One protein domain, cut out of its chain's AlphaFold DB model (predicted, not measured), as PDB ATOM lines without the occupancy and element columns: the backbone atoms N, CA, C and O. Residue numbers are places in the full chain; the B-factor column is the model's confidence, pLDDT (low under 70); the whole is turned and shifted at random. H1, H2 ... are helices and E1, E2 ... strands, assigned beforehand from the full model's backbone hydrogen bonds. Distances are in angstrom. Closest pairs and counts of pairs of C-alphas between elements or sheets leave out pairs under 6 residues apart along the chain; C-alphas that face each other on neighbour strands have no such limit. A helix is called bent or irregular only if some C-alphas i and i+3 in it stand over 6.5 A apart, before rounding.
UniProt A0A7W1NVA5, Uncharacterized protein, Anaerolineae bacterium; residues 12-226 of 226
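What this domain is: This is residues 12 to 226 of the 226 residues of an uncharacterized protein of Anaerolineae bacterium (UniProt A0A7W1NVA5). A strongly twisted sheet of four strands makes the core, with H6 packed on one face over E4 and E3, and H2 on that same face at the other edge over E1. Residues 47 to 50, in the long unnamed link 38 to 94, pass over the opposite face, and H1 and H5 lie off the sheet at the end of the body away from H2 and H3. The printed part has 215 residues with six named helices and four named strands, in the order E1 H1 H2 H3 E2 H4 E3 H5 H6 E4; the sheet runs E1 E2 E4 E3, all antiparallel. The class is mixed, helices and strands, though under half of the residues are in named elements. The whole is compact, with a radius of gyration of the C-alphas of 16.7 A, and its C-alphas span 49 by 40 by 37 A.

Where its parts are: E1, residues 12 to 20, begins at C-alpha 12 (482.027, 450.546, 404.064), measures 23.7 A and bends by 53 degrees at residue 15. H1 is residues 31 to 37, H2 residues 95 to 104 at 14.2 A, and H3 residues 106 to 109. E2, residues 114 to 122, measures 25.1 A; H4 is residues 128 to 134. E3, residues 147 to 155, measures 24.0 A. H5, residues 173 to 186, measures 20.7 A and is irregular: C-alphas 182 and 185 are 7.2 A apart. H6, residues 196 to 210, measures 20.9 A. E4, residues 214 to 225, measures 31.0 A, bends by 61 degrees at residue 222 and ends at C-alpha 225 (477.052, 439.863, 381.798).

How they stand to each other: Within hydrogen-bond range are N 14 and O 119 of E1 and E2 at 2.9 A, N 118 and O 220 of E2 and E4 at 2.8 A, and N 149 and O 219 of E3 and E4 at 2.8 A. H2 and H6 on one face of the sheet make two layers, helices over strands. H6, at a height of 8.4 A, lies slantwise to the strands, at 33 degrees to E4 on the local plane; its closest C-alphas to E4 are those of Thr 207 and Tyr 214, 5.6 A. H2, at a height of 9.9 A, runs along E1, with the C-alphas of Tyr 16 and Leu 95 closest at 6.2 A. H4 is on the sheet too, over E2 and only just over E1, on which 3 of its C-alphas fall. E2, H4 and E3 form a split strand-helix-strand unit, two strands running the same way with E4 between them, and its crossover is right-handed. H5 and H6 are a helical hairpin that only just touch, with 3 pairs of C-alphas within 8 A; those of Ile 183 and Pro 198 are closest at 6.7 A. H1 and H5 are close but not clearly touching, the C-alphas of Gln 36 and Tyr 176 being closest at 7.9 A. H2 and H3 meet only through their link. In H1, H2 and H6 every O i to N i+4 pair is within hydrogen-bond range, against 2 of 3 in H4 and 5 of 10 in H5; H3 is too short for such a pair.

The domain as a whole: The two C-alphas farthest apart are those of Ala 104 and Asp 174, 49.4 A. The printed part has no cut and ends at Pro 226, the chain's last residue. The links H1 to H2, H4 to E3 and E3 to H5 are long. The mean pLDDT of the printed part is 84.2; 37 residues are under 70, among them residues 61 to 76 and 162 to 177.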
ATOM      1  N   THR A  12     480.695 450.443 404.673       94.06
ATOM      2  CA  THR A  12     482.027 450.546 404.064       94.06
ATOM      3  C   THR A  12     482.192 449.452 403.012       94.06
ATOM      4  O   THR A  12     481.892 448.289 403.277       94.06
ATOM      5  N   ILE A  13     482.677 449.798 401.814       95.31
ATOM      6  CA  ILE A  13     483.045 448.798 400.797       95.31
ATOM      7  C   ILE A  13     484.279 448.034 401.285       95.31
ATOM      8  O   ILE A  13     485.303 448.638 401.599       95.31
ATOM      9  N   ILE A  14     484.184 446.707 401.304       93.88
ATOM     10  CA  ILE A  14     485.295 445.825 401.684       93.88
ATOM     11  C   ILE A  14     485.985 445.200 400.473       93.88
ATOM     12  O   ILE A  14     487.138 444.789 400.562       93.88
ATOM     13  N   GLY A  15     485.310 445.167 399.322       94.81
ATOM     14  CA  GLY A  15     485.910 444.726 398.072       94.81
ATOM     15  C   GLY A  15     484.896 444.407 396.982       94.81
ATOM     16  O   GLY A  15     483.717 444.761 397.048       94.81
ATOM     17  N   TYR A  16     485.399 443.729 395.961       95.88
ATOM     18  CA  TYR A  16     484.717 443.445 394.709       95.88
ATOM     19  C   TYR A  16     484.885 441.981 394.327       95.88
ATOM     20  O   TYR A  16     485.898 441.350 394.640       95.88
ATOM     21  N   ASP A  17     483.900 441.439 393.619       95.00
ATOM     22  CA  ASP A  17     483.958 440.063 393.142       95.00
ATOM     23  C   ASP A  17     483.207 439.890 391.815       95.00
ATOM     24  O   ASP A  17     482.397 440.729 391.409       95.00
ATOM     25  N   CYS A  18     483.478 438.777 391.139       94.94
ATOM     26  CA  CYS A  18     482.721 438.291 389.997       94.94
ATOM     27  C   CYS A  18     482.148 436.925 390.353       94.94
ATOM     28  O   CYS A  18     482.894 435.992 390.645       94.94
ATOM     29  N   ARG A  19     480.824 436.803 390.320       94.06
ATOM     30  CA  ARG A  19     480.114 435.605 390.765       94.06
ATOM     31  C   ARG A  19     479.308 434.986 389.635       94.06
ATOM     32  O   ARG A  19     478.732 435.690 388.800       94.06
ATOM     33  N   GLU A  20     479.283 433.661 389.597       92.88
ATOM     34  CA  GLU A  20     478.614 432.915 388.531       92.88
ATOM     35  C   GLU A  20     477.087 433.063 388.577       92.88
ATOM     36  O   GLU A  20     476.487 433.163 389.651       92.88
ATOM     37  N   MET A  21     476.450 433.060 387.404       93.94
ATOM     38  CA  MET A  21     474.990 433.080 387.250       93.94
ATOM     39  C   MET A  21     474.455 431.961 386.340       93.94
ATOM     40  O   MET A  21     473.298 432.023 385.922       93.94
ATOM     41  N   TRP A  22     475.263 430.939 386.027       91.56
ATOM     42  CA  TRP A  22     474.904 429.864 385.080       91.56
ATOM     43  C   TRP A  22     474.753 428.485 385.711       91.56
ATOM     44  O   TRP A  22     474.150 427.602 385.097       91.56
ATOM     45  N   LEU A  23     475.313 428.261 386.899       86.75
ATOM     46  CA  LEU A  23     475.180 426.988 387.583       86.75
ATOM     47  C   LEU A  23     473.812 426.880 388.266       86.75
ATOM     48  O   LEU A  23     473.246 427.893 388.713       86.75
ATOM     49  N   PRO A  24     473.276 425.648 388.361       79.25
ATOM     50  CA  PRO A  24     472.157 425.372 389.243       79.25
ATOM     51  C   PRO A  24     472.596 425.657 390.685       79.25
ATOM     52  O   PRO A  24     473.623 425.163 391.143       79.25
ATOM     53  N   ASN A  25     471.837 426.515 391.363       81.38
ATOM     54  CA  ASN A  25     472.059 426.903 392.757       81.38
ATOM     55  C   ASN A  25     471.187 425.984 393.646       81.38
ATOM     56  O   ASN A  25     471.184 424.770 393.450       81.38
ATOM     57  N   VAL A  26     470.343 426.516 394.532       84.19
ATOM     58  CA  VAL A  26     469.401 425.720 395.353       84.19
ATOM     59  C   VAL A  26     468.389 424.879 394.559       84.19
ATOM     60  O   VAL A  26     467.641 424.089 395.132       84.19
ATOM     61  N   GLU A  27     468.307 425.054 393.239       81.62
ATOM     62  CA  GLU A  27     467.471 424.223 392.363       81.62
ATOM     63  C   GLU A  27     467.983 422.782 392.242       81.62
ATOM     64  O   GLU A  27     467.183 421.890 391.969       81.62
ATOM     65  N   SER A  28     469.280 422.536 392.464       82.56
ATOM     66  CA  SER A  28     469.834 421.176 392.499       82.56
ATOM     67  C   SER A  28     469.821 420.531 393.884       82.56
ATOM     68  O   SER A  28     470.180 419.361 393.995       82.56
ATOM     69  N   TRP A  29     469.426 421.264 394.928       86.12
ATOM     70  CA  TRP A  29     469.354 420.738 396.291       86.12
ATOM     71  C   TRP A  29     468.119 419.856 396.479       86.12
ATOM     72  O   TRP A  29     467.040 420.124 395.942       86.12
ATOM     73  N   THR A  30     468.272 418.810 397.277       87.06
ATOM     74  CA  THR A  30     467.170 417.997 397.786       87.06
ATOM     75  C   THR A  30     466.271 418.817 398.714       87.06
ATOM     76  O   THR A  30     466.656 419.857 399.248       87.06
ATOM     77  N   GLU A  31     465.044 418.343 398.929       86.06
ATOM     78  CA  GLU A  31     464.110 418.988 399.858       86.06
ATOM     79  C   GLU A  31     464.677 419.063 401.284       86.06
ATOM     80  O   GLU A  31     464.513 420.074 401.956       86.06
ATOM     81  N   GLU A  32     465.383 418.020 401.730       83.56
ATOM     82  CA  GLU A  32     466.014 417.992 403.051       83.56
ATOM     83  C   GLU A  32     467.102 419.066 403.176       83.56
ATOM     84  O   GLU A  32     467.103 419.821 404.144       83.56
ATOM     85  N   GLU A  33     467.965 419.202 402.167       83.75
ATOM     86  CA  GLU A  33     468.993 420.250 402.130       83.75
ATOM     87  C   GLU A  33     468.373 421.649 402.157       83.75
ATOM     88  O   GLU A  33     468.814 422.511 402.908       83.75
ATOM     89  N   ARG A  34     467.291 421.879 401.402       85.62
ATOM     90  CA  ARG A  34     466.569 423.164 401.410       85.62
ATOM     91  C   ARG A  34     465.917 423.453 402.761       85.62
ATOM     92  O   ARG A  34     465.939 424.596 403.212       85.62
ATOM     93  N   GLN A  35     465.335 422.448 403.408       82.94
ATOM     94  CA  GLN A  35     464.730 422.595 404.734       82.94
ATOM     95  C   GLN A  35     465.771 422.870 405.813       82.94
ATOM     96  O   GLN A  35     465.497 423.630 406.738       82.94
ATOM     97  N   GLN A  36     466.952 422.269 405.685       77.75
ATOM     98  CA  GLN A  36     468.048 422.483 406.616       77.75
ATOM     99  C   GLN A  36     468.700 423.842 406.391       77.75
ATOM    100  O   GLN A  36     468.923 424.546 407.363       77.75
ATOM    101  N   ALA A  37     468.974 424.238 405.150       80.44
ATOM    102  CA  ALA A  37     469.820 425.392 404.861       80.44
ATOM    103  C   ALA A  37     469.060 426.705 404.597       80.44
ATOM    104  O   ALA A  37     469.653 427.774 404.708       80.44
ATOM    105  N   LEU A  38     467.765 426.674 404.239       86.81
ATOM    106  CA  LEU A  38     467.022 427.880 403.853       86.81
ATOM    107  C   LEU A  38     465.975 428.296 404.884       86.81
ATOM    108  O   LEU A  38     464.992 427.605 405.141       86.81
ATOM    109  N   LEU A  39     466.067 429.551 405.321       86.75
ATOM    110  CA  LEU A  39     465.000 430.210 406.086       86.75
ATOM    111  C   LEU A  39     463.694 430.399 405.295       86.75
ATOM    112  O   LEU A  39     462.636 430.583 405.895       86.75
ATOM    113  N   ARG A  40     463.746 430.375 403.956       87.19
ATOM    114  CA  ARG A  40     462.590 430.564 403.071       87.19
ATOM    115  C   ARG A  40     462.597 429.505 401.970       87.19
ATOM    116  O   ARG A  40     463.544 429.402 401.204       87.19
ATOM    117  N   GLN A  41     461.509 428.745 401.848       85.38
ATOM    118  CA  GLN A  41     461.487 427.543 401.001       85.38
ATOM    119  C   GLN A  41     461.218 427.812 399.513       85.38
ATOM    120  O   GLN A  41     461.560 426.992 398.667       85.38
ATOM    121  N   ASN A  42     460.652 428.964 399.143       86.31
ATOM    122  CA  ASN A  42     460.358 429.308 397.743       86.31
ATOM    123  C   ASN A  42     461.508 430.053 397.030       86.31
ATOM    124  O   ASN A  42     461.258 430.816 396.093       86.31
ATOM    125  N   ILE A  43     462.748 429.853 397.479       89.88
ATOM    126  CA  ILE A  43     463.954 430.437 396.883       89.88
ATOM    127  C   ILE A  43     464.417 429.592 395.695       89.88
ATOM    128  O   ILE A  43     464.343 428.360 395.713       89.88
ATOM    129  N   LYS A  44     464.874 430.278 394.646       86.00
ATOM    130  CA  LYS A  44     465.444 429.662 393.436       86.00
ATOM    131  C   LYS A  44     466.947 429.873 393.308       86.00
ATOM    132  O   LYS A  44     467.624 429.095 392.651       86.00
ATOM    133  N   ARG A  45     467.471 430.927 393.925       90.56
ATOM    134  CA  ARG A  45     468.896 431.232 393.933       90.56
ATOM    135  C   ARG A  45     469.225 431.960 395.220       90.56
ATOM    136  O   ARG A  45     468.530 432.916 395.545       90.56
ATOM    137  N   VAL A  46     470.252 431.502 395.913       91.88
ATOM    138  CA  VAL A  46     470.857 432.226 397.025       91.88
ATOM    139  C   VAL A  46     471.975 433.089 396.461       91.88
ATOM    140  O   VAL A  46     472.797 432.608 395.679       91.88
ATOM    141  N   LEU A  47     471.982 434.361 396.840       94.31
ATOM    142  CA  LEU A  47     473.138 435.237 396.696       94.31
ATOM    143  C   LEU A  47     473.700 435.474 398.095       94.31
ATOM    144  O   LEU A  47     472.927 435.681 399.021       94.31
ATOM    145  N   THR A  48     475.017 435.417 398.244       93.75
ATOM    146  CA  THR A  48     475.696 435.543 399.539       93.75
ATOM    147  C   THR A  48     477.160 435.921 399.335       93.75
ATOM    148  O   THR A  48     477.741 435.644 398.281       93.75
ATOM    149  N   VAL A  49     477.787 436.565 400.316       92.38
ATOM    150  CA  VAL A  49     479.243 436.771 400.305       92.38
ATOM    151  C   VAL A  49     479.999 435.441 400.373       92.38
ATOM    152  O   VAL A  49     481.107 435.355 399.822       92.38
ATOM    153  N   SER A  50     479.372 434.390 400.915       88.38
ATOM    154  CA  SER A  50     479.934 433.046 401.006       88.38
ATOM    155  C   SER A  50     480.251 432.462 399.643       88.38
ATOM    156  O   SER A  50     479.404 432.337 398.751       88.38
ATOM    157  N   LYS A  51     481.527 432.118 399.457       84.31
ATOM    158  CA  LYS A  51     482.000 431.521 398.205       84.31
ATOM    159  C   LYS A  51     481.586 430.057 398.079       84.31
ATOM    160  O   LYS A  51     481.540 429.567 396.959       84.31
ATOM    161  N   GLU A  52     481.238 429.382 399.177       79.25
ATOM    162  CA  GLU A  52     480.720 428.006 399.140       79.25
ATOM    163  C   GLU A  52     479.302 427.937 398.570       79.25
ATOM    164  O   GLU A  52     478.962 427.020 397.823       79.25
ATOM    165  N   SER A  53     478.494 428.948 398.885       83.75
ATOM    166  CA  SER A  53     477.080 429.013 398.507       83.75
ATOM    167  C   SER A  53     476.836 429.800 397.212       83.75
ATOM    168  O   SER A  53     475.852 429.553 396.507       83.75
ATOM    169  N   TRP A  54     477.738 430.718 396.846       89.38
ATOM    170  CA  TRP A  54     477.717 431.416 395.559       89.38
ATOM    171  C   TRP A  54     479.132 431.539 394.987       89.38
ATOM    172  O   TRP A  54     479.917 432.375 395.416       89.38
ATOM    173  N   ASN A  55     479.475 430.718 393.999       87.69
ATOM    174  CA  ASN A  55     480.868 430.584 393.565       87.69
ATOM    175  C   ASN A  55     481.448 431.865 392.933       87.69
ATOM    176  O   ASN A  55     480.809 432.510 392.089       87.69
ATOM    177  N   SER A  56     482.699 432.173 393.284       90.12
ATOM    178  CA  SER A  56     483.514 433.207 392.633       90.12
ATOM    179  C   SER A  56     484.182 432.660 391.373       90.12
ATOM    180  O   SER A  56     484.612 431.505 391.324       90.12
ATOM    181  N   LEU A  57     484.301 433.505 390.346       91.19
ATOM    182  CA  LEU A  57     485.071 433.184 389.138       91.19
ATOM    183  C   LEU A  57     486.577 433.092 389.408       91.19
ATOM    184  O   LEU A  57     487.322 432.574 388.577       91.19
ATOM    185  N   PHE A  58     487.028 433.615 390.544       88.25
ATOM    186  CA  PHE A  58     488.429 433.697 390.911       88.25
ATOM    187  C   PHE A  58     488.828 432.563 391.851       88.25
ATOM    188  O   PHE A  58     488.110 432.220 392.791       88.25
ATOM    189  N   VAL A  59     490.026 432.025 391.639       81.19
ATOM    190  CA  VAL A  59     490.662 431.098 392.576       81.19
ATOM    191  C   VAL A  59     491.554 431.872 393.527       81.19
ATOM    192  O   VAL A  59     492.606 432.381 393.140       81.19
ATOM    193  N   PHE A  60     491.172 431.885 394.800       72.56
ATOM    194  CA  PHE A  60     492.000 432.419 395.873       72.56
ATOM    195  C   PHE A  60     492.742 431.269 396.549       72.56
ATOM    196  O   PHE A  60     492.160 430.512 397.324       72.56
ATOM    197  N   LYS A  61     494.046 431.128 396.277       66.62
ATOM    198  CA  LYS A  61     494.844 429.972 396.737       66.62
ATOM    199  C   LYS A  61     494.909 429.801 398.258       66.62
ATOM    200  O   LYS A  61     495.190 428.704 398.731       66.62
ATOM    201  N   ARG A  62     494.644 430.866 399.022       61.06
ATOM    202  CA  ARG A  62     494.563 430.834 400.492       61.06
ATOM    203  C   ARG A  62     493.326 430.097 401.015       61.06
ATOM    204  O   ARG A  62     493.344 429.644 402.152       61.06
ATOM    205  N   LEU A  63     492.293 429.934 400.192       63.59
ATOM    206  CA  LEU A  63     491.073 429.206 400.532       63.59
ATOM    207  C   LEU A  63     491.196 427.758 400.040       63.59
ATOM    208  O   LEU A  63     490.515 427.351 399.103       63.59
ATOM    209  N   MET A  64     492.122 426.991 400.623       63.22
ATOM    210  CA  MET A  64     492.227 425.550 400.378       63.22
ATOM    211  C   MET A  64     491.809 424.755 401.609       63.22
ATOM    212  O   MET A  64     492.441 424.860 402.657       63.22
ATOM    213  N   VAL A  65     490.805 423.896 401.442       63.44
ATOM    214  CA  VAL A  65     490.364 422.922 402.448       63.44
ATOM    215  C   VAL A  65     490.478 421.533 401.823       63.44
ATOM    216  O   VAL A  65     490.056 421.311 400.689       63.44
ATOM    217  N   ASP A  66     491.156 420.613 402.514       66.69
ATOM    218  CA  ASP A  66     491.385 419.228 402.069       66.69
ATOM    219  C   ASP A  66     491.944 419.077 400.637       66.69
ATOM    220  O   ASP A  66     491.620 418.146 399.895       66.69
ATOM    221  N   GLY A  67     492.821 420.003 400.233       65.19
ATOM    222  CA  GLY A  67     493.471 419.986 398.917       65.19
ATOM    223  C   GLY A  67     492.574 420.422 397.754       65.19
ATOM    224  O   GLY A  67     492.928 420.181 396.599       65.19
ATOM    225  N   ARG A  68     491.426 421.051 398.037       63.09
ATOM    226  CA  ARG A  68     490.534 421.673 397.049       63.09
ATOM    227  C   ARG A  68     490.414 423.168 397.318       63.09
ATOM    228  O   ARG A  68     490.391 423.580 398.474       63.09
ATOM    229  N   TYR A  69     490.319 423.969 396.258       65.12
ATOM    230  CA  TYR A  69     489.991 425.388 396.390       65.12
ATOM    231  C   TYR A  69     488.515 425.537 396.759       65.12
ATOM    232  O   TYR A  69     487.644 425.030 396.052       65.12
ATOM    233  N   VAL A  70     488.246 426.212 397.870       62.66
ATOM    234  CA  VAL A  70     486.897 426.482 398.361       62.66
ATOM    235  C   VAL A  70     486.302 427.650 397.583       62.66
ATOM    236  O   VAL A  70     486.912 428.714 397.466       62.66
ATOM    237  N   GLY A  71     485.104 427.434 397.035       58.00
ATOM    238  CA  GLY A  71     484.282 428.475 396.422       58.00
ATOM    239  C   GLY A  71     484.743 429.019 395.065       58.00
ATOM    240  O   GLY A  71     484.267 430.068 394.618       58.00
ATOM    241  N   ALA A  72     485.653 428.305 394.398       64.81
ATOM    242  CA  ALA A  72     485.961 428.511 392.989       64.81
ATOM    243  C   ALA A  72     484.939 427.780 392.110       64.81
ATOM    244  O   ALA A  72     484.559 426.644 392.400       64.81
ATOM    245  N   VAL A  73     484.525 428.397 391.000       59.97
ATOM    246  CA  VAL A  73     483.643 427.715 390.046       59.97
ATOM    247  C   VAL A  73     484.345 426.500 389.422       59.97
ATOM    248  O   VAL A  73     485.360 426.687 388.745       59.97
ATOM    249  N   PRO A  74     483.772 425.284 389.522       64.88
ATOM    250  CA  PRO A  74     484.352 424.104 388.892       64.88
ATOM    251  C   PRO A  74     484.490 424.267 387.373       64.88
ATOM    252  O   PRO A  74     483.504 424.521 386.673       64.88
ATOM    253  N   ASN A  75     485.687 424.027 386.837       60.22
ATOM    254  CA  ASN A  75     486.013 424.106 385.403       60.22
ATOM    255  C   ASN A  75     485.806 425.506 384.786       60.22
ATOM    256  O   ASN A  75     485.518 425.641 383.587       60.22
ATOM    257  N   ALA A  76     485.870 426.552 385.603       60.62
ATOM    258  CA  ALA A  76     485.852 427.944 385.161       60.62
ATOM    259  C   ALA A  76     486.749 428.823 386.048       60.62
ATOM    260  O   ALA A  76     486.475 430.003 386.242       60.62
ATOM    261  N   GLU A  77     487.807 428.218 386.581       70.44
ATOM    262  CA  GLU A  77     488.759 428.812 387.505       70.44
ATOM    263  C   GLU A  77     489.646 429.858 386.810       70.44
ATOM    264  O   GLU A  77     490.511 429.509 386.003       70.44
ATOM    265  N   LEU A  78     489.483 431.145 387.139       80.88
ATOM    266  CA  LEU A  78     490.522 432.138 386.867       80.88
ATOM    267  C   LEU A  78     491.501 432.180 388.030       80.88
ATOM    268  O   LEU A  78     491.181 432.673 389.112       80.88
ATOM    269  N   GLU A  79     492.721 431.709 387.792       82.12
ATOM    270  CA  GLU A  79     493.822 431.988 388.705       82.12
ATOM    271  C   GLU A  79     494.096 433.492 388.716       82.12
ATOM    272  O   GLU A  79     494.388 434.095 387.679       82.12
ATOM    273  N   ILE A  80     493.981 434.104 389.894       81.44
ATOM    274  CA  ILE A  80     494.345 435.507 390.060       81.44
ATOM    275  C   ILE A  80     495.871 435.666 389.970       81.44
ATOM    276  O   ILE A  80     496.608 434.755 390.362       81.44
ATOM    277  N   PRO A  81     496.368 436.810 389.473       79.44
ATOM    278  CA  PRO A  81     497.796 437.096 389.461       79.44
ATOM    279  C   PRO A  81     498.401 437.058 390.872       79.44
ATOM    280  O   PRO A  81     497.731 437.384 391.853       79.44
ATOM    281  N   ILE A  82     499.681 436.685 390.969       78.00
ATOM    282  CA  ILE A  82     500.373 436.478 392.253       78.00
ATOM    283  C   ILE A  82     500.397 437.739 393.123       78.00
ATOM    284  O   ILE A  82     500.315 437.661 394.344       78.00
ATOM    285  N   GLU A  83     500.443 438.913 392.500       77.25
ATOM    286  CA  GLU A  83     500.368 440.212 393.167       77.25
ATOM    287  C   GLU A  83     499.031 440.460 393.890       77.25
ATOM    288  O   GLU A  83     498.957 441.347 394.736       77.25
ATOM    289  N   PHE A  84     498.003 439.658 393.600       78.56
ATOM    290  CA  PHE A  84     496.694 439.681 394.255       78.56
ATOM    291  C   PHE A  84     496.445 438.429 395.122       78.56
ATOM    292  O   PHE A  84     495.364 438.274 395.682       78.56
ATOM    293  N   GLU A  85     497.420 437.526 395.291       69.88
ATOM    294  CA  GLU A  85     497.244 436.320 396.127       69.88
ATOM    295  C   GLU A  85     497.109 436.633 397.627       69.88
ATOM    296  O   GLU A  85     496.624 435.798 398.394       69.88
ATOM    297  N   GLU A  86     497.523 437.828 398.061       66.31
ATOM    298  CA  GLU A  86     497.514 438.221 399.473       66.31
ATOM    299  C   GLU A  86     496.230 438.915 399.948       66.31
ATOM    300  O   GLU A  86     496.158 439.296 401.119       66.31
ATOM    301  N   LEU A  87     495.217 439.030 399.082       71.75
ATOM    302  CA  LEU A  87     493.937 439.672 399.398       71.75
ATOM    303  C   LEU A  87     493.293 439.038 400.643       71.75
ATOM    304  O   LEU A  87     493.056 437.828 400.682       71.75
ATOM    305  N   GLN A  88     493.008 439.861 401.659       65.94
ATOM    306  CA  GLN A  88     492.673 439.392 403.013       65.94
ATOM    307  C   GLN A  88     491.445 438.476 403.071       65.94
ATOM    308  O   GLN A  88     491.464 437.504 403.816       65.94
ATOM    309  N   ALA A  89     490.415 438.744 402.266       72.00
ATOM    310  CA  ALA A  89     489.152 437.995 402.266       72.00
ATOM    311  C   ALA A  89     488.887 437.254 400.939       72.00
ATOM    312  O   ALA A  89     487.761 436.849 400.632       72.00
ATOM    313  N   GLY A  90     489.921 437.120 400.101       81.69
ATOM    314  CA  GLY A  90     489.772 436.616 398.739       81.69
ATOM    315  C   GLY A  90     488.742 437.425 397.946       81.69
ATOM    316  O   GLY A  90     487.809 436.866 397.388       81.69
ATOM    317  N   ILE A  91     488.836 438.747 397.988       88.25
ATOM    318  CA  ILE A  91     487.998 439.681 397.225       88.25
ATOM    319  C   ILE A  91     488.910 440.776 396.697       88.25
ATOM    320  O   ILE A  91     489.907 441.110 397.333       88.25
ATOM    321  N   TRP A  92     488.594 441.329 395.535       92.62
ATOM    322  CA  TRP A  92     489.410 442.373 394.931       92.62
ATOM    323  C   TRP A  92     489.253 443.681 395.696       92.62
ATOM    324  O   TRP A  92     488.142 444.159 395.894       92.62
ATOM    325  N   GLU A  93     490.362 444.313 396.060       93.00
ATOM    326  CA  GLU A  93     490.348 445.635 396.693       93.00
ATOM    327  C   GLU A  93     490.159 446.758 395.660       93.00
ATOM    328  O   GLU A  93     489.628 447.813 395.979       93.00
ATOM    329  N   ASN A  94     490.535 446.543 394.393       94.69
ATOM    330  CA  ASN A  94     490.460 447.559 393.340       94.69
ATOM    331  C   ASN A  94     489.526 447.134 392.195       94.69
ATOM    332  O   ASN A  94     489.832 446.209 391.440       94.69
ATOM    333  N   LEU A  95     488.409 447.850 392.035       96.25
ATOM    334  CA  LEU A  95     487.389 447.579 391.020       96.25
ATOM    335  C   LEU A  95     487.934 447.698 389.597       96.25
ATOM    336  O   LEU A  95     487.624 446.861 388.755       96.25
ATOM    337  N   VAL A  96     488.740 448.727 389.320       96.56
ATOM    338  CA  VAL A  96     489.298 448.946 387.976       96.56
ATOM    339  C   VAL A  96     490.234 447.799 387.613       96.56
ATOM    340  O   VAL A  96     490.102 447.234 386.531       96.56
ATOM    341  N   ALA A  97     491.100 447.387 388.541       95.06
ATOM    342  CA  ALA A  97     491.990 446.247 388.333       95.06
ATOM    343  C   ALA A  97     491.202 444.949 388.073       95.06
ATOM    344  O   ALA A  97     491.507 444.227 387.124       95.06
ATOM    345  N   MET A  98     490.143 444.684 388.851       95.31
ATOM    346  CA  MET A  98     489.269 443.525 388.628       95.31
ATOM    347  C   MET A  98     488.599 443.578 387.247       95.31
ATOM    348  O   MET A  98     488.549 442.576 386.535       95.31
ATOM    349  N   GLN A  99     488.090 444.744 386.840       95.75
ATOM    350  CA  GLN A  99     487.443 444.925 385.538       95.75
ATOM    351  C   GLN A  99     488.421 444.736 384.378       95.75
ATOM    352  O   GLN A  99     488.081 444.075 383.397       95.75
ATOM    353  N   GLU A 100     489.630 445.287 384.474       95.00
ATOM    354  CA  GLU A 100     490.693 445.089 383.486       95.00
ATOM    355  C   GLU A 100     491.079 443.612 383.378       95.00
ATOM    356  O   GLU A 100     491.150 443.078 382.267       95.00
ATOM    357  N   PHE A 101     491.229 442.931 384.517       93.50
ATOM    358  CA  PHE A 101     491.509 441.501 384.565       93.50
ATOM    359  C   PHE A 101     490.400 440.684 383.892       93.50
ATOM    360  O   PHE A 101     490.680 439.849 383.030       93.50
ATOM    361  N   MET A 102     489.134 440.969 384.199       93.06
ATOM    362  CA  MET A 102     487.996 440.290 383.574       93.06
ATOM    363  C   MET A 102     487.881 440.580 382.078       93.06
ATOM    364  O   MET A 102     487.572 439.676 381.302       93.06
ATOM    365  N   ASN A 103     488.165 441.806 381.641       92.94
ATOM    366  CA  ASN A 103     488.161 442.157 380.221       92.94
ATOM    367  C   ASN A 103     489.245 441.389 379.449       92.94
ATOM    368  O   ASN A 103     488.981 440.916 378.343       92.94
ATOM    369  N   ALA A 104     490.432 441.212 380.036       92.50
ATOM    370  CA  ALA A 104     491.511 440.420 379.443       92.50
ATOM    371  C   ALA A 104     491.165 438.922 379.326       92.50
ATOM    372  O   ALA A 104     491.666 438.251 378.426       92.50
ATOM    373  N   HIS A 105     490.276 438.414 380.187       90.81
ATOM    374  CA  HIS A 105     489.867 437.005 380.235       90.81
ATOM    375  C   HIS A 105     488.442 436.754 379.723       90.81
ATOM    376  O   HIS A 105     487.929 435.640 379.837       90.81
ATOM    377  N   HIS A 106     487.796 437.755 379.118       85.31
ATOM    378  CA  HIS A 106     486.378 437.688 378.754       85.31
ATOM    379  C   HIS A 106     486.039 436.486 377.857       85.31
ATOM    380  O   HIS A 106     484.978 435.881 378.006       85.31
ATOM    381  N   SER A 107     486.957 436.081 376.973       86.25
ATOM    382  CA  SER A 107     486.770 434.930 376.083       86.25
ATOM    383  C   SER A 107     486.560 433.603 376.814       86.25
ATOM    384  O   SER A 107     485.928 432.713 376.255       86.25
ATOM    385  N   ALA A 108     487.047 433.455 378.050       83.88
ATOM    386  CA  ALA A 108     486.830 432.248 378.851       83.88
ATOM    387  C   ALA A 108     485.373 432.107 379.347       83.88
ATOM    388  O   ALA A 108     484.954 431.012 379.728       83.88
ATOM    389  N   PHE A 109     484.592 433.195 379.295       82.44
ATOM    390  CA  PHE A 109     483.230 433.290 379.835       82.44
ATOM    391  C   PHE A 109     482.213 433.829 378.828       82.44
ATOM    392  O   PHE A 109     481.117 434.210 379.222       82.44
ATOM    393  N   ALA A 110     482.541 433.869 377.534       80.69
ATOM    394  CA  ALA A 110     481.701 434.508 376.516       80.69
ATOM    395  C   ALA A 110     480.266 433.939 376.417       80.69
ATOM    396  O   ALA A 110     479.384 434.618 375.901       80.69
ATOM    397  N   GLU A 111     480.039 432.716 376.906       86.31
ATOM    398  CA  GLU A 111     478.731 432.037 376.923       86.31
ATOM    399  C   GLU A 111     478.239 431.715 378.350       86.31
ATOM    400  O   GLU A 111     477.323 430.912 378.530       86.31
ATOM    401  N   LYS A 112     478.886 432.272 379.380       90.75
ATOM    402  CA  LYS A 112     478.623 431.957 380.788       90.75
ATOM    403  C   LYS A 112     478.196 433.230 381.530       90.75
ATOM    404  O   LYS A 112     479.074 434.034 381.843       90.75
ATOM    405  N   PRO A 113     476.903 433.415 381.866       93.75
ATOM    406  CA  PRO A 113     476.438 434.632 382.527       93.75
ATOM    407  C   PRO A 113     477.061 434.814 383.909       93.75
ATOM    408  O   PRO A 113     477.029 433.906 384.733       93.75
ATOM    409  N   TYR A 114     477.562 436.002 384.221       95.00
ATOM    410  CA  TYR A 114     478.135 436.305 385.536       95.00
ATOM    411  C   TYR A 114     477.834 437.737 385.957       95.00
ATOM    412  O   TYR A 114     477.551 438.613 385.132       95.00
ATOM    413  N   TRP A 115     477.884 437.989 387.259       97.19
ATOM    414  CA  TRP A 115     477.658 439.309 387.835       97.19
ATOM    415  C   TRP A 115     478.937 439.848 388.457       97.19
ATOM    416  O   TRP A 115     479.621 439.144 389.193       97.19
ATOM    417  N   MET A 116     479.237 441.113 388.175       97.75
ATOM    418  CA  MET A 116     480.211 441.896 388.932       97.75
ATOM    419  C   MET A 116     479.494 442.545 390.108       97.75
ATOM    420  O   MET A 116     478.481 443.226 389.903       97.75
ATOM    421  N   ILE A 117     480.025 442.367 391.310       98.31
ATOM    422  CA  ILE A 117     479.422 442.875 392.540       98.31
ATOM    423  C   ILE A 117     480.405 443.699 393.367       98.31
ATOM    424  O   ILE A 117     481.618 443.488 393.312       98.31
ATOM    425  N   ALA A 118     479.855 444.622 394.150       97.88
ATOM    426  CA  ALA A 118     480.524 445.233 395.287       97.88
ATOM    427  C   ALA A 118     479.991 444.592 396.570       97.88
ATOM    428  O   ALA A 118     478.792 444.308 396.677       97.88
ATOM    429  N   ILE A 119     480.885 444.396 397.531       96.62
ATOM    430  CA  ILE A 119     480.567 443.878 398.856       96.62
ATOM    431  C   ILE A 119     480.889 444.974 399.863       96.62
ATOM    432  O   ILE A 119     481.972 445.564 399.849       96.62
ATOM    433  N   THR A 120     479.930 445.245 400.735       96.06
ATOM    434  CA  THR A 120     480.055 446.201 401.834       96.06
ATOM    435  C   THR A 120     479.866 445.494 403.161       96.06
ATOM    436  O   THR A 120     479.312 444.399 403.196       96.06
ATOM    437  N   VAL A 121     480.279 446.138 404.244       95.00
ATOM    438  CA  VAL A 121     479.942 445.753 405.613       95.00
ATOM    439  C   VAL A 121     479.262 446.925 406.315       95.00
ATOM    440  O   VAL A 121     479.660 448.081 406.137       95.00
ATOM    441  N   VAL A 122     478.224 446.636 407.095       95.19
ATOM    442  CA  VAL A 122     477.540 447.626 407.935       95.19
ATOM    443  C   VAL A 122     478.429 447.984 409.129       95.19
ATOM    444  O   VAL A 122     478.930 447.109 409.833       95.19
ATOM    445  N   GLU A 123     478.601 449.279 409.389       92.94
ATOM    446  CA  GLU A 123     479.483 449.814 410.435       92.94
ATOM    447  C   GLU A 123     478.825 449.737 411.821       92.94
ATOM    448  O   GLU A 123     478.440 450.746 412.423       92.94
ATOM    449  N   LEU A 124     478.659 448.515 412.329       90.88
ATOM    450  CA  LEU A 124     478.134 448.294 413.672       90.88
ATOM    451  C   LEU A 124     479.142 448.788 414.731       90.88
ATOM    452  O   LEU A 124     480.338 448.505 414.608       90.88
ATOM    453  N   PRO A 125     478.691 449.493 415.790       87.25
ATOM    454  CA  PRO A 125     479.585 450.092 416.787       87.25
ATOM    455  C   PRO A 125     480.572 449.116 417.436       87.25
ATOM    456  O   PRO A 125     481.697 449.510 417.732       87.25
ATOM    457  N   ASP A 126     480.159 447.863 417.626       83.06
ATOM    458  CA  ASP A 126     480.950 446.846 418.323       83.06
ATOM    459  C   ASP A 126     482.146 446.338 417.495       83.06
ATOM    460  O   ASP A 126     483.124 445.877 418.079       83.06
ATOM    461  N   TYR A 127     482.108 446.478 416.162       79.69
ATOM    462  CA  TYR A 127     483.116 445.923 415.238       79.69
ATOM    463  C   TYR A 127     483.804 446.983 414.365       79.69
ATOM    464  O   TYR A 127     484.711 446.680 413.588       79.69
ATOM    465  N   TRP A 128     483.402 448.254 414.471       82.44
ATOM    466  CA  TRP A 128     483.877 449.307 413.568       82.44
ATOM    467  C   TRP A 128     485.398 449.512 413.595       82.44
ATOM    468  O   TRP A 128     486.021 449.751 412.556       82.44
ATOM    469  N   ASP A 129     486.013 449.417 414.776       83.25
ATOM    470  CA  ASP A 129     487.461 449.586 414.915       83.25
ATOM    471  C   ASP A 129     488.257 448.497 414.183       83.25
ATOM    472  O   ASP A 129     489.358 448.771 413.698       83.25
ATOM    473  N   GLU A 130     487.696 447.295 414.070       80.69
ATOM    474  CA  GLU A 130     488.282 446.180 413.329       80.69
ATOM    475  C   GLU A 130     488.090 446.406 411.827       80.69
ATOM    476  O   GLU A 130     489.069 446.510 411.085       80.69
ATOM    477  N   ILE A 131     486.845 446.623 411.394       78.69
ATOM    478  CA  ILE A 131     486.463 446.817 409.985       78.69
ATOM    479  C   ILE A 131     487.317 447.887 409.293       78.69
ATOM    480  O   ILE A 131     487.905 447.634 408.239       78.69
ATOM    481  N   LYS A 132     487.418 449.084 409.885       79.94
ATOM    482  CA  LYS A 132     488.045 450.246 409.227       79.94
ATOM    483  C   LYS A 132     489.544 450.084 408.963       79.94
ATOM    484  O   LYS A 132     490.108 450.815 408.155       79.94
ATOM    485  N   ASN A 133     490.203 449.195 409.706       81.12
ATOM    486  CA  ASN A 133     491.637 448.951 409.585       81.12
ATOM    487  C   ASN A 133     491.943 447.730 408.713       81.12
ATOM    488  O   ASN A 133     493.072 447.604 408.238       81.12
ATOM    489  N   LEU A 134     490.965 446.842 408.526       80.94
ATOM    490  CA  LEU A 134     491.116 445.614 407.755       80.94
ATOM    491  C   LEU A 134     490.986 445.873 406.252       80.94
ATOM    492  O   LEU A 134     491.813 445.398 405.480       80.94
ATOM    493  N   PHE A 135     490.009 446.681 405.831       83.94
ATOM    494  CA  PHE A 135     489.677 446.807 404.411       83.94
ATOM    495  C   PHE A 135     490.026 448.172 403.828       83.94
ATOM    496  O   PHE A 135     489.711 449.221 404.389       83.94
ATOM    497  N   GLN A 136     490.647 448.154 402.648       86.56
ATOM    498  CA  GLN A 136     490.895 449.340 401.836       86.56
ATOM    499  C   GLN A 136     490.467 449.051 400.403       86.56
ATOM    500  O   GLN A 136     491.178 448.377 399.666       86.56
ATOM    501  N   SER A 137     489.310 449.570 399.995       91.62
ATOM    502  CA  SER A 137     488.818 449.391 398.632       91.62
ATOM    503  C   SER A 137     488.997 450.649 397.776       91.62
ATOM    504  O   SER A 137     488.964 451.783 398.258       91.62
ATOM    505  N   ASN A 138     489.140 450.457 396.467       94.81
ATOM    506  CA  ASN A 138     489.167 451.511 395.465       94.81
ATOM    507  C   ASN A 138     488.220 451.179 394.291       94.81
ATOM    508  O   ASN A 138     488.501 450.246 393.537       94.81
ATOM    509  N   PRO A 139     487.130 451.939 394.082       96.50
ATOM    510  CA  PRO A 139     486.671 453.051 394.920       96.50
ATOM    511  C   PRO A 139     486.263 452.600 396.338       96.50
ATOM    512  O   PRO A 139     486.104 451.409 396.604       96.50
ATOM    513  N   SER A 140     486.118 453.543 397.266       94.69
ATOM    514  CA  SER A 140     485.645 453.287 398.642       94.69
ATOM    515  C   SER A 140     484.209 453.753 398.888       94.69
ATOM    516  O   SER A 140     483.674 453.590 399.979       94.69
ATOM    517  N   THR A 141     483.571 454.325 397.868       95.56
ATOM    518  CA  THR A 141     482.205 454.852 397.921       95.56
ATOM    519  C   THR A 141     481.289 454.080 396.988       95.56
ATOM    520  O   THR A 141     481.671 453.801 395.851       95.56
ATOM    521  N   ILE A 142     480.067 453.806 397.445       96.19
ATOM    522  CA  ILE A 142     479.026 453.158 396.642       96.19
ATOM    523  C   ILE A 142     478.618 454.096 395.498       96.19
ATOM    524  O   ILE A 142     478.287 455.262 395.725       96.19
ATOM    525  N   ASP A 143     478.644 453.585 394.267       96.31
ATOM    526  CA  ASP A 143     478.173 454.317 393.090       96.31
ATOM    527  C   ASP A 143     476.639 454.269 393.017       96.31
ATOM    528  O   ASP A 143     476.022 453.221 393.212       96.31
ATOM    529  N   ASN A 144     476.004 455.398 392.695       95.44
ATOM    530  CA  ASN A 144     474.547 455.487 392.591       95.44
ATOM    531  C   ASN A 144     473.962 454.729 391.386       95.44
ATOM    532  O   ASN A 144     472.743 454.584 391.293       95.44
ATOM    533  N   GLN A 145     474.808 454.269 390.463       97.19
ATOM    534  CA  GLN A 145     474.422 453.412 389.345       97.19
ATOM    535  C   GLN A 145     474.363 451.932 389.732       97.19
ATOM    536  O   GLN A 145     473.788 451.136 388.987       97.19
ATOM    537  N   TRP A 146     474.952 451.541 390.865       97.69
ATOM    538  CA  TRP A 146     474.896 450.158 391.325       97.69
ATOM    539  C   TRP A 146     473.510 449.831 391.871       97.69
ATOM    540  O   TRP A 146     472.860 450.643 392.527       97.69
ATOM    541  N   SER A 147     473.044 448.615 391.597       97.81
ATOM    542  CA  SER A 147     471.743 448.148 392.077       97.81
ATOM    543  C   SER A 147     471.915 447.375 393.375       97.81
ATOM    544  O   SER A 147     472.597 446.355 393.402       97.81
ATOM    545  N   PHE A 148     471.286 447.838 394.450       97.69
ATOM    546  CA  PHE A 148     471.290 447.120 395.721       97.69
ATOM    547  C   PHE A 148     470.542 445.781 395.598       97.69
ATOM    548  O   PHE A 148     469.411 445.742 395.107       97.69
ATOM    549  N   LEU A 149     471.180 444.688 396.020       97.69
ATOM    550  CA  LEU A 149     470.632 443.327 395.957       97.69
ATOM    551  C   LEU A 149     470.019 442.879 397.288       97.69
ATOM    552  O   LEU A 149     469.071 442.091 397.287       97.69
ATOM    553  N   GLY A 150     470.546 443.372 398.409       97.25
ATOM    554  CA  GLY A 150     470.124 443.007 399.758       97.25
ATOM    555  C   GLY A 150     471.300 442.870 400.724       97.25
ATOM    556  O   GLY A 150     472.462 442.979 400.324       97.25
ATOM    557  N   TYR A 151     470.976 442.630 401.992       97.31
ATOM    558  CA  TYR A 151     471.932 442.323 403.047       97.31
ATOM    559  C   TYR A 151     472.010 440.824 403.308       97.31
ATOM    560  O   TYR A 151     470.989 440.135 403.371       97.31
ATOM    561  N   ASP A 152     473.235 440.374 403.502       96.06
ATOM    562  CA  ASP A 152     473.632 439.047 403.927       96.06
ATOM    563  C   ASP A 152     474.130 439.092 405.381       96.06
ATOM    564  O   ASP A 152     474.505 440.159 405.878       96.06
ATOM    565  N   VAL A 153     474.113 437.956 406.072       93.62
ATOM    566  CA  VAL A 153     474.614 437.810 407.445       93.62
ATOM    567  C   VAL A 153     475.467 436.557 407.487       93.62
ATOM    568  O   VAL A 153     474.928 435.466 407.364       93.62
ATOM    569  N   GLU A 154     476.769 436.727 407.674       91.69
ATOM    570  CA  GLU A 154     477.771 435.653 407.658       91.69
ATOM    571  C   GLU A 154     478.789 435.894 408.783       91.69
ATOM    572  O   GLU A 154     478.826 436.984 409.370       91.69
ATOM    573  N   ASP A 155     479.600 434.891 409.097       87.25
ATOM    574  CA  ASP A 155     480.716 435.021 410.036       87.25
ATOM    575  C   ASP A 155     481.782 436.031 409.557       87.25
ATOM    576  O   ASP A 155     481.749 436.578 408.441       87.25
ATOM    577  N   GLU A 156     482.709 436.364 410.455       82.50
ATOM    578  CA  GLU A 156     483.730 437.371 410.176       82.50
ATOM    579  C   GLU A 156     484.717 436.927 409.072       82.50
ATOM    580  O   GLU A 156     484.997 435.735 408.889       82.50
ATOM    581  N   PRO A 157     485.307 437.870 408.317       75.75
ATOM    582  CA  PRO A 157     486.366 437.554 407.370       75.75
ATOM    583  C   PRO A 157     487.583 436.947 408.091       75.75
ATOM    584  O   PRO A 157     487.899 437.342 409.212       75.75
ATOM    585  N   PRO A 158     488.341 436.042 407.446       69.56
ATOM    586  CA  PRO A 158     488.298 435.708 406.023       69.56
ATOM    587  C   PRO A 158     487.334 434.571 405.662       69.56
ATOM    588  O   PRO A 158     487.262 434.239 404.478       69.56
ATOM    589  N   SER A 159     486.663 433.972 406.650       67.75
ATOM    590  CA  SER A 159     485.795 432.811 406.464       67.75
ATOM    591  C   SER A 159     484.588 433.206 405.616       67.75
ATOM    592  O   SER A 159     484.590 432.917 404.423       67.75
ATOM    593  N   MET A 160     483.639 433.995 406.130       75.25
ATOM    594  CA  MET A 160     482.389 434.311 405.414       75.25
ATOM    595  C   MET A 160     481.725 433.033 404.865       75.25
ATOM    596  O   MET A 160     481.443 432.949 403.669       75.25
ATOM    597  N   TRP A 161     481.604 431.988 405.678       70.06
ATOM    598  CA  TRP A 161     481.183 430.645 405.272       70.06
ATOM    599  C   TRP A 161     479.836 430.225 405.846       70.06
ATOM    600  O   TRP A 161     479.127 429.468 405.183       70.06
ATOM    601  N   GLU A 162     479.494 430.687 407.046       66.19
ATOM    602  CA  GLU A 162     478.354 430.175 407.796       66.19
ATOM    603  C   GLU A 162     477.465 431.316 408.283       66.19
ATOM    604  O   GLU A 162     477.818 432.005 409.234       66.19
ATOM    605  N   GLY A 163     476.281 431.490 407.688       68.81
ATOM    606  CA  GLY A 163     475.295 432.413 408.243       68.81
ATOM    607  C   GLY A 163     473.894 432.324 407.677       68.81
ATOM    608  O   GLY A 163     473.021 431.746 408.332       68.81
ATOM    609  N   LEU A 164     473.624 432.872 406.491       69.69
ATOM    610  CA  LEU A 164     472.289 432.741 405.892       69.69
ATOM    611  C   LEU A 164     472.059 431.347 405.314       69.69
ATOM    612  O   LEU A 164     470.913 430.891 405.252       69.69
ATOM    613  N   VAL A 165     473.141 430.662 404.954       66.19
ATOM    614  CA  VAL A 165     473.145 429.283 404.476       66.19
ATOM    615  C   VAL A 165     474.218 428.505 405.232       66.19
ATOM    616  O   VAL A 165     475.401 428.727 405.030       66.19
ATOM    617  N   SER A 166     473.813 427.563 406.081       62.16
ATOM    618  CA  SER A 166     474.724 426.634 406.765       62.16
ATOM    619  C   SER A 166     474.224 425.200 406.585       62.16
ATOM    620  O   SER A 166     473.017 424.970 406.560       62.16
ATOM    621  N   TYR A 167     475.141 424.240 406.434       50.91
ATOM    622  CA  TYR A 167     474.840 422.806 406.299       50.91
ATOM    623  C   TYR A 167     475.077 422.015 407.602       50.91
ATOM    624  O   TYR A 167     474.429 420.990 407.818       50.91
ATOM    625  N   GLU A 168     475.976 422.458 408.494       49.34
ATOM    626  CA  GLU A 168     476.446 421.629 409.621       49.34
ATOM    627  C   GLU A 168     475.837 421.979 410.991       49.34
ATOM    628  O   GLU A 168     475.643 421.079 411.815       49.34
ATOM    629  N   SER A 169     475.414 423.225 411.237       47.78
ATOM    630  CA  SER A 169     474.817 423.621 412.531       47.78
ATOM    631  C   SER A 169     473.370 423.127 412.739       47.78
ATOM    632  O   SER A 169     472.785 423.292 413.811       47.78
ATOM    633  N   ASN A 170     472.766 422.472 411.739       50.66
ATOM    634  CA  ASN A 170     471.301 422.453 411.569       50.66
ATOM    635  C   ASN A 170     470.616 421.160 412.023       50.66
ATOM    636  O   ASN A 170     469.488 420.860 411.635       50.66
ATOM    637  N   ARG A 171     471.264 420.382 412.894       50.62
ATOM    638  CA  ARG A 171     470.673 419.144 413.437       50.62
ATOM    639  C   ARG A 171     469.673 419.364 414.578       50.62
ATOM    640  O   ARG A 171     469.081 418.392 415.045       50.62
ATOM    641  N   ALA A 172     469.457 420.601 415.024       54.47
ATOM    642  CA  ALA A 172     468.427 420.935 416.008       54.47
ATOM    643  C   ALA A 172     467.233 421.619 415.318       54.47
ATOM    644  O   ALA A 172     467.279 422.813 415.027       54.47
ATOM    645  N   SER A 173     466.155 420.862 415.088       53.25
ATOM    646  CA  SER A 173     464.900 421.304 414.446       53.25
ATOM    647  C   SER A 173     464.309 422.601 415.007       53.25
ATOM    648  O   SER A 173     463.640 423.341 414.291       53.25
ATOM    649  N   ASP A 174     464.569 422.884 416.282       55.44
ATOM    650  CA  ASP A 174     463.946 423.987 417.011       55.44
ATOM    651  C   ASP A 174     464.630 425.337 416.721       55.44
ATOM    652  O   ASP A 174     464.026 426.389 416.887       55.44
ATOM    653  N   TYR A 175     465.884 425.322 416.251       59.41
ATOM    654  CA  TYR A 175     466.678 426.532 416.006       59.41
ATOM    655  C   TYR A 175     466.176 427.322 414.790       59.41
ATOM    656  O   TYR A 175     465.981 428.534 414.865       59.41
ATOM    657  N   TYR A 176     465.948 426.634 413.669       64.12
ATOM    658  CA  TYR A 176     465.583 427.273 412.401       64.12
ATOM    659  C   TYR A 176     464.074 427.449 412.219       64.12
ATOM    660  O   TYR A 176     463.677 428.312 411.443       64.12
ATOM    661  N   GLY A 177     463.230 426.705 412.943       67.69
ATOM    662  CA  GLY A 177     461.779 426.929 412.938       67.69
ATOM    663  C   GLY A 177     461.422 428.327 413.448       67.69
ATOM    664  O   GLY A 177     460.823 429.122 412.720       67.69
ATOM    665  N   ASP A 178     461.896 428.667 414.650       70.06
ATOM    666  CA  ASP A 178     461.673 429.981 415.267       70.06
ATOM    667  C   ASP A 178     462.302 431.114 414.442       70.06
ATOM    668  O   ASP A 178     461.721 432.194 414.287       70.06
ATOM    669  N   LEU A 179     463.491 430.875 413.880       76.00
ATOM    670  CA  LEU A 179     464.202 431.846 413.052       76.00
ATOM    671  C   LEU A 179     463.484 432.075 411.711       76.00
ATOM    672  O   LEU A 179     463.212 433.214 411.335       76.00
ATOM    673  N   SER A 180     463.096 431.009 411.012       79.19
ATOM    674  CA  SER A 180     462.337 431.077 409.759       79.19
ATOM    675  C   SER A 180     461.037 431.869 409.937       79.19
ATOM    676  O   SER A 180     460.773 432.793 409.161       79.19
ATOM    677  N   GLU A 181     460.276 431.607 411.005       80.12
ATOM    678  CA  GLU A 181     459.048 432.353 411.316       80.12
ATOM    679  C   GLU A 181     459.314 433.826 411.655       80.12
ATOM    680  O   GLU A 181     458.579 434.722 411.216       80.12
ATOM    681  N   LYS A 182     460.370 434.103 412.429       82.31
ATOM    682  CA  LYS A 182     460.677 435.455 412.907       82.31
ATOM    683  C   LYS A 182     461.235 436.348 411.801       82.31
ATOM    684  O   LYS A 182     460.751 437.472 411.637       82.31
ATOM    685  N   ILE A 183     462.237 435.866 411.065       85.19
ATOM    686  CA  ILE A 183     463.042 436.685 410.149       85.19
ATOM    687  C   ILE A 183     462.954 436.263 408.680       85.19
ATOM    688  O   ILE A 183     463.158 437.104 407.805       85.19
ATOM    689  N   GLY A 184     462.566 435.019 408.377       87.44
ATOM    690  CA  GLY A 184     462.503 434.511 406.998       87.44
ATOM    691  C   GLY A 184     461.544 435.292 406.090       87.44
ATOM    692  O   GLY A 184     461.765 435.403 404.884       87.44
ATOM    693  N   LYS A 185     460.510 435.918 406.666       90.88
ATOM    694  CA  LYS A 185     459.559 436.788 405.947       90.88
ATOM    695  C   LYS A 185     460.168 438.085 405.396       90.88
ATOM    696  O   LYS A 185     459.563 438.687 404.513       90.88
ATOM    697  N   TYR A 186     461.322 438.518 405.911       94.12
ATOM    698  CA  TYR A 186     462.019 439.728 405.452       94.12
ATOM    699  C   TYR A 186     463.013 439.452 404.315       94.12
ATOM    700  O   TYR A 186     463.590 440.388 403.759       94.12
ATOM    701  N   LEU A 187     463.203 438.177 403.958       94.12
ATOM    702  CA  LEU A 187     464.101 437.767 402.887       94.12
ATOM    703  C   LEU A 187     463.438 437.939 401.517       94.12
ATOM    704  O   LEU A 187     462.284 437.549 401.305       94.12
ATOM    705  N   ASN A 188     464.183 438.486 400.564       95.31
ATOM    706  CA  ASN A 188     463.757 438.682 399.184       95.31
ATOM    707  C   ASN A 188     463.879 437.385 398.354       95.31
ATOM    708  O   ASN A 188     464.027 436.282 398.884       95.31
ATOM    709  N   THR A 189     463.759 437.490 397.030       93.94
ATOM    710  CA  THR A 189     463.822 436.337 396.113       93.94
ATOM    711  C   THR A 189     465.203 435.693 396.004       93.94
ATOM    712  O   THR A 189     465.291 434.571 395.507       93.94
ATOM    713  N   TYR A 190     466.245 436.396 396.450       94.94
ATOM    714  CA  TYR A 190     467.639 435.955 396.478       94.94
ATOM    715  C   TYR A 190     468.090 435.450 397.848       94.94
ATOM    716  O   TYR A 190     469.271 435.178 398.026       94.94
ATOM    717  N   HIS A 191     467.154 435.325 398.799       94.00
ATOM    718  CA  HIS A 191     467.441 434.966 400.190       94.00
ATOM    719  C   HIS A 191     468.285 436.020 400.931       94.00
ATOM    720  O   HIS A 191     468.968 435.699 401.883       94.00
ATOM    721  N   LEU A 192     468.170 437.296 400.545       95.81
ATOM    722  CA  LEU A 192     468.811 438.433 401.220       95.81
ATOM    723  C   LEU A 192     467.781 439.316 401.933       95.81
ATOM    724  O   LEU A 192     466.638 439.429 401.477       95.81
ATOM    725  N   TYR A 193     468.166 440.020 402.997       96.12
ATOM    726  CA  TYR A 193     467.309 441.037 403.614       96.12
ATOM    727  C   TYR A 193     467.223 442.285 402.738       96.12
ATOM    728  O   TYR A 193     468.226 442.785 402.246       96.12
ATOM    729  N   SER A 194     466.025 442.843 402.574       95.69
ATOM    730  CA  SER A 194     465.865 444.097 401.810       95.69
ATOM    731  C   SER A 194     466.168 445.358 402.632       95.69
ATOM    732  O   SER A 194     466.249 446.445 402.071       95.69
ATOM    733  N   GLU A 195     466.323 445.225 403.951       95.44
ATOM    734  CA  GLU A 195     466.507 446.324 404.901       95.44
ATOM    735  C   GLU A 195     467.583 445.960 405.934       95.44
ATOM    736  O   GLU A 195     467.715 444.787 406.290       95.44
ATOM    737  N   GLN A 196     468.315 446.956 406.453       95.62
ATOM    738  CA  GLN A 196     469.372 446.726 407.452       95.62
ATOM    739  C   GLN A 196     468.818 446.166 408.766       95.62
ATOM    740  O   GLN A 196     469.393 445.243 409.328       95.62
ATOM    741  N   THR A 197     467.701 446.709 409.263       94.94
ATOM    742  CA  THR A 197     467.141 446.356 410.577       94.94
ATOM    743  C   THR A 197     466.965 444.843 410.782       94.94
ATOM    744  O   THR A 197     467.536 444.324 411.738       94.94
ATOM    745  N   PRO A 198     466.254 444.095 409.912       94.38
ATOM    746  CA  PRO A 198     466.111 442.649 410.095       94.38
ATOM    747  C   PRO A 198     467.430 441.873 409.939       94.38
ATOM    748  O   PRO A 198     467.581 440.830 410.571       94.38
ATOM    749  N   ALA A 199     468.386 442.370 409.146       94.88
ATOM    750  CA  ALA A 199     469.708 441.753 409.028       94.88
ATOM    751  C   ALA A 199     470.521 441.913 410.323       94.88
ATOM    752  O   ALA A 199     471.119 440.956 410.804       94.88
ATOM    753  N   ILE A 200     470.474 443.097 410.937       94.19
ATOM    754  CA  ILE A 200     471.124 443.380 412.224       94.19
ATOM    755  C   ILE A 200     470.484 442.553 413.343       94.19
ATOM    756  O   ILE A 200     471.197 441.923 414.116       94.19
ATOM    757  N   GLU A 201     469.150 442.472 413.397       92.31
ATOM    758  CA  GLU A 201     468.456 441.618 414.371       92.31
ATOM    759  C   GLU A 201     468.850 440.138 414.233       92.31
ATOM    760  O   GLU A 201     468.944 439.429 415.239       92.31
ATOM    761  N   HIS A 202     469.070 439.660 413.002       91.44
ATOM    762  CA  HIS A 202     469.583 438.313 412.765       91.44
ATOM    763  C   HIS A 202     471.023 438.180 413.271       91.44
ATOM    764  O   HIS A 202     471.294 437.299 414.083       91.44
ATOM    765  N   CYS A 203     471.904 439.087 412.851       91.38
ATOM    766  CA  CYS A 203     473.309 439.155 413.240       91.38
ATOM    767  C   CYS A 203     473.500 439.119 414.767       91.38
ATOM    768  O   CYS A 203     474.270 438.311 415.286       91.38
ATOM    769  N   GLU A 204     472.750 439.935 415.512       90.19
ATOM    770  CA  GLU A 204     472.776 439.959 416.981       90.19
ATOM    771  C   GLU A 204     472.301 438.634 417.591       90.19
ATOM    772  O   GLU A 204     472.862 438.145 418.577       90.19
ATOM    773  N   TRP A 205     471.244 438.051 417.020       87.38
ATOM    774  CA  TRP A 205     470.680 436.799 417.505       87.38
ATOM    775  C   TRP A 205     471.658 435.635 417.330       87.38
ATOM    776  O   TRP A 205     471.897 434.912 418.301       87.38
ATOM    777  N   VAL A 206     472.252 435.487 416.140       85.06
ATOM    778  CA  VAL A 206     473.197 434.401 415.839       85.06
ATOM    779  C   VAL A 206     474.505 434.584 416.605       85.06
ATOM    780  O   VAL A 206     474.949 433.647 417.266       85.06
ATOM    781  N   THR A 207     475.037 435.810 416.689       85.38
ATOM    782  CA  THR A 207     476.249 436.114 417.474       85.38
ATOM    783  C   THR A 207     476.084 435.711 418.938       85.38
ATOM    784  O   THR A 207     476.951 435.077 419.544       85.38
ATOM    785  N   LYS A 208     474.931 436.041 419.532       85.75
ATOM    786  CA  LYS A 208     474.621 435.678 420.919       85.75
ATOM    787  C   LYS A 208     474.504 434.167 421.114       85.75
ATOM    788  O   LYS A 208     474.791 433.675 422.206       85.75
ATOM    789  N   LYS A 209     473.994 433.465 420.107       82.38
ATOM    790  CA  LYS A 209     473.650 432.049 420.173       82.38
ATOM    791  C   LYS A 209     474.860 431.144 419.938       82.38
ATOM    792  O   LYS A 209     475.033 430.202 420.707       82.38
ATOM    793  N   GLU A 210     475.677 431.466 418.941       79.62
ATOM    794  CA  GLU A 210     476.873 430.708 418.547       79.62
ATOM    795  C   GLU A 210     478.138 431.154 419.295       79.62
ATOM    796  O   GLU A 210     479.148 430.460 419.283       79.62
ATOM    797  N   HIS A 211     478.089 432.292 420.000       78.94
ATOM    798  CA  HIS A 211     479.247 432.875 420.688       78.94
ATOM    799  C   HIS A 211     480.436 433.171 419.748       78.94
ATOM    800  O   HIS A 211     481.588 433.168 420.183       78.94
ATOM    801  N   HIS A 212     480.143 433.465 418.479       81.00
ATOM    802  CA  HIS A 212     481.089 433.839 417.427       81.00
ATOM    803  C   HIS A 212     480.595 435.126 416.739       81.00
ATOM    804  O   HIS A 212     479.379 435.273 416.615       81.00
ATOM    805  N   PRO A 213     481.461 436.088 416.362       85.38
ATOM    806  CA  PRO A 213     481.035 437.300 415.662       85.38
ATOM    807  C   PRO A 213     480.459 437.002 414.275       85.38
ATOM    808  O   PRO A 213     481.071 436.315 413.464       85.38
ATOM    809  N   TYR A 214     479.294 437.587 414.007       90.31
ATOM    810  CA  TYR A 214     478.701 437.670 412.678       90.31
ATOM    811  C   TYR A 214     478.643 439.120 412.245       90.31
ATOM    812  O   TYR A 214     478.514 440.018 413.084       90.31
ATOM    813  N   TRP A 215     478.734 439.350 410.942       93.19
ATOM    814  CA  TRP A 215     478.704 440.670 410.332       93.19
ATOM    815  C   TRP A 215     477.549 440.767 409.331       93.19
ATOM    816  O   TRP A 215     477.076 439.770 408.785       93.19
ATOM    817  N   VAL A 216     477.087 441.995 409.082       95.00
ATOM    818  CA  VAL A 216     476.056 442.276 408.076       95.00
ATOM    819  C   VAL A 216     476.727 442.822 406.825       95.00
ATOM    820  O   VAL A 216     477.345 443.889 406.872       95.00
ATOM    821  N   TYR A 217     476.565 442.126 405.703       96.19
ATOM    822  CA  TYR A 217     477.183 442.486 404.432       96.19
ATOM    823  C   TYR A 217     476.151 443.006 403.438       96.19
ATOM    824  O   TYR A 217     475.140 442.358 403.201       96.19
ATOM    825  N   GLY A 218     476.387 444.156 402.812       97.06
ATOM    826  CA  GLY A 218     475.538 444.646 401.722       97.06
ATOM    827  C   GLY A 218     476.079 444.212 400.362       97.06
ATOM    828  O   GLY A 218     477.264 444.402 400.075       97.06
ATOM    829  N   LEU A 219     475.208 443.672 399.508       98.12
ATOM    830  CA  LEU A 219     475.542 443.257 398.145       98.12
ATOM    831  C   LEU A 219     474.997 444.250 397.115       98.12
ATOM    832  O   LEU A 219     473.806 444.570 397.100       98.12
ATOM    833  N   TYR A 220     475.864 444.691 396.206       98.38
ATOM    834  CA  TYR A 220     475.525 445.648 395.153       98.38
ATOM    835  C   TYR A 220     475.918 445.099 393.784       98.38
ATOM    836  O   TYR A 220     477.076 444.766 393.547       98.38
ATOM    837  N   LEU A 221     474.967 445.032 392.855       98.31
ATOM    838  CA  LEU A 221     475.220 444.680 391.465       98.31
ATOM    839  C   LEU A 221     475.826 445.876 390.730       98.31
ATOM    840  O   LEU A 221     475.165 446.897 390.529       98.31
ATOM    841  N   ILE A 222     477.064 445.706 390.274       98.38
ATOM    842  CA  ILE A 222     477.777 446.683 389.447       98.38
ATOM    843  C   ILE A 222     477.371 446.505 387.988       98.38
ATOM    844  O   ILE A 222     477.050 447.469 387.296       98.38
ATOM    845  N   LYS A 223     477.411 445.259 387.501       97.12
ATOM    846  CA  LYS A 223     477.104 444.933 386.107       97.12
ATOM    847  C   LYS A 223     476.776 443.456 385.930       97.12
ATOM    848  O   LYS A 223     477.472 442.595 386.460       97.12
ATOM    849  N   SER A 224     475.764 443.171 385.115       95.12
ATOM    850  CA  SER A 224     475.433 441.818 384.661       95.12
ATOM    851  C   SER A 224     476.003 441.546 383.270       95.12
ATOM    852  O   SER A 224     475.817 442.360 382.360       95.12
ATOM    853  N   TYR A 225     476.628 440.389 383.092       91.69
ATOM    854  CA  TYR A 225     477.052 439.863 381.798       91.69
ATOM    855  C   TYR A 225     476.169 438.658 381.435       91.69
ATOM    856  O   TYR A 225     475.953 437.812 382.307       91.69
ATOM    857  N   PRO A 226     475.599 438.625 380.215       84.38
ATOM    858  CA  PRO A 226     474.753 437.529 379.751       84.38
ATOM    859  C   PRO A 226     475.547 436.263 379.419       84.38
ATOM    860  O   PRO A 226     476.780 436.366 379.230       84.38
TER     861      PRO A 226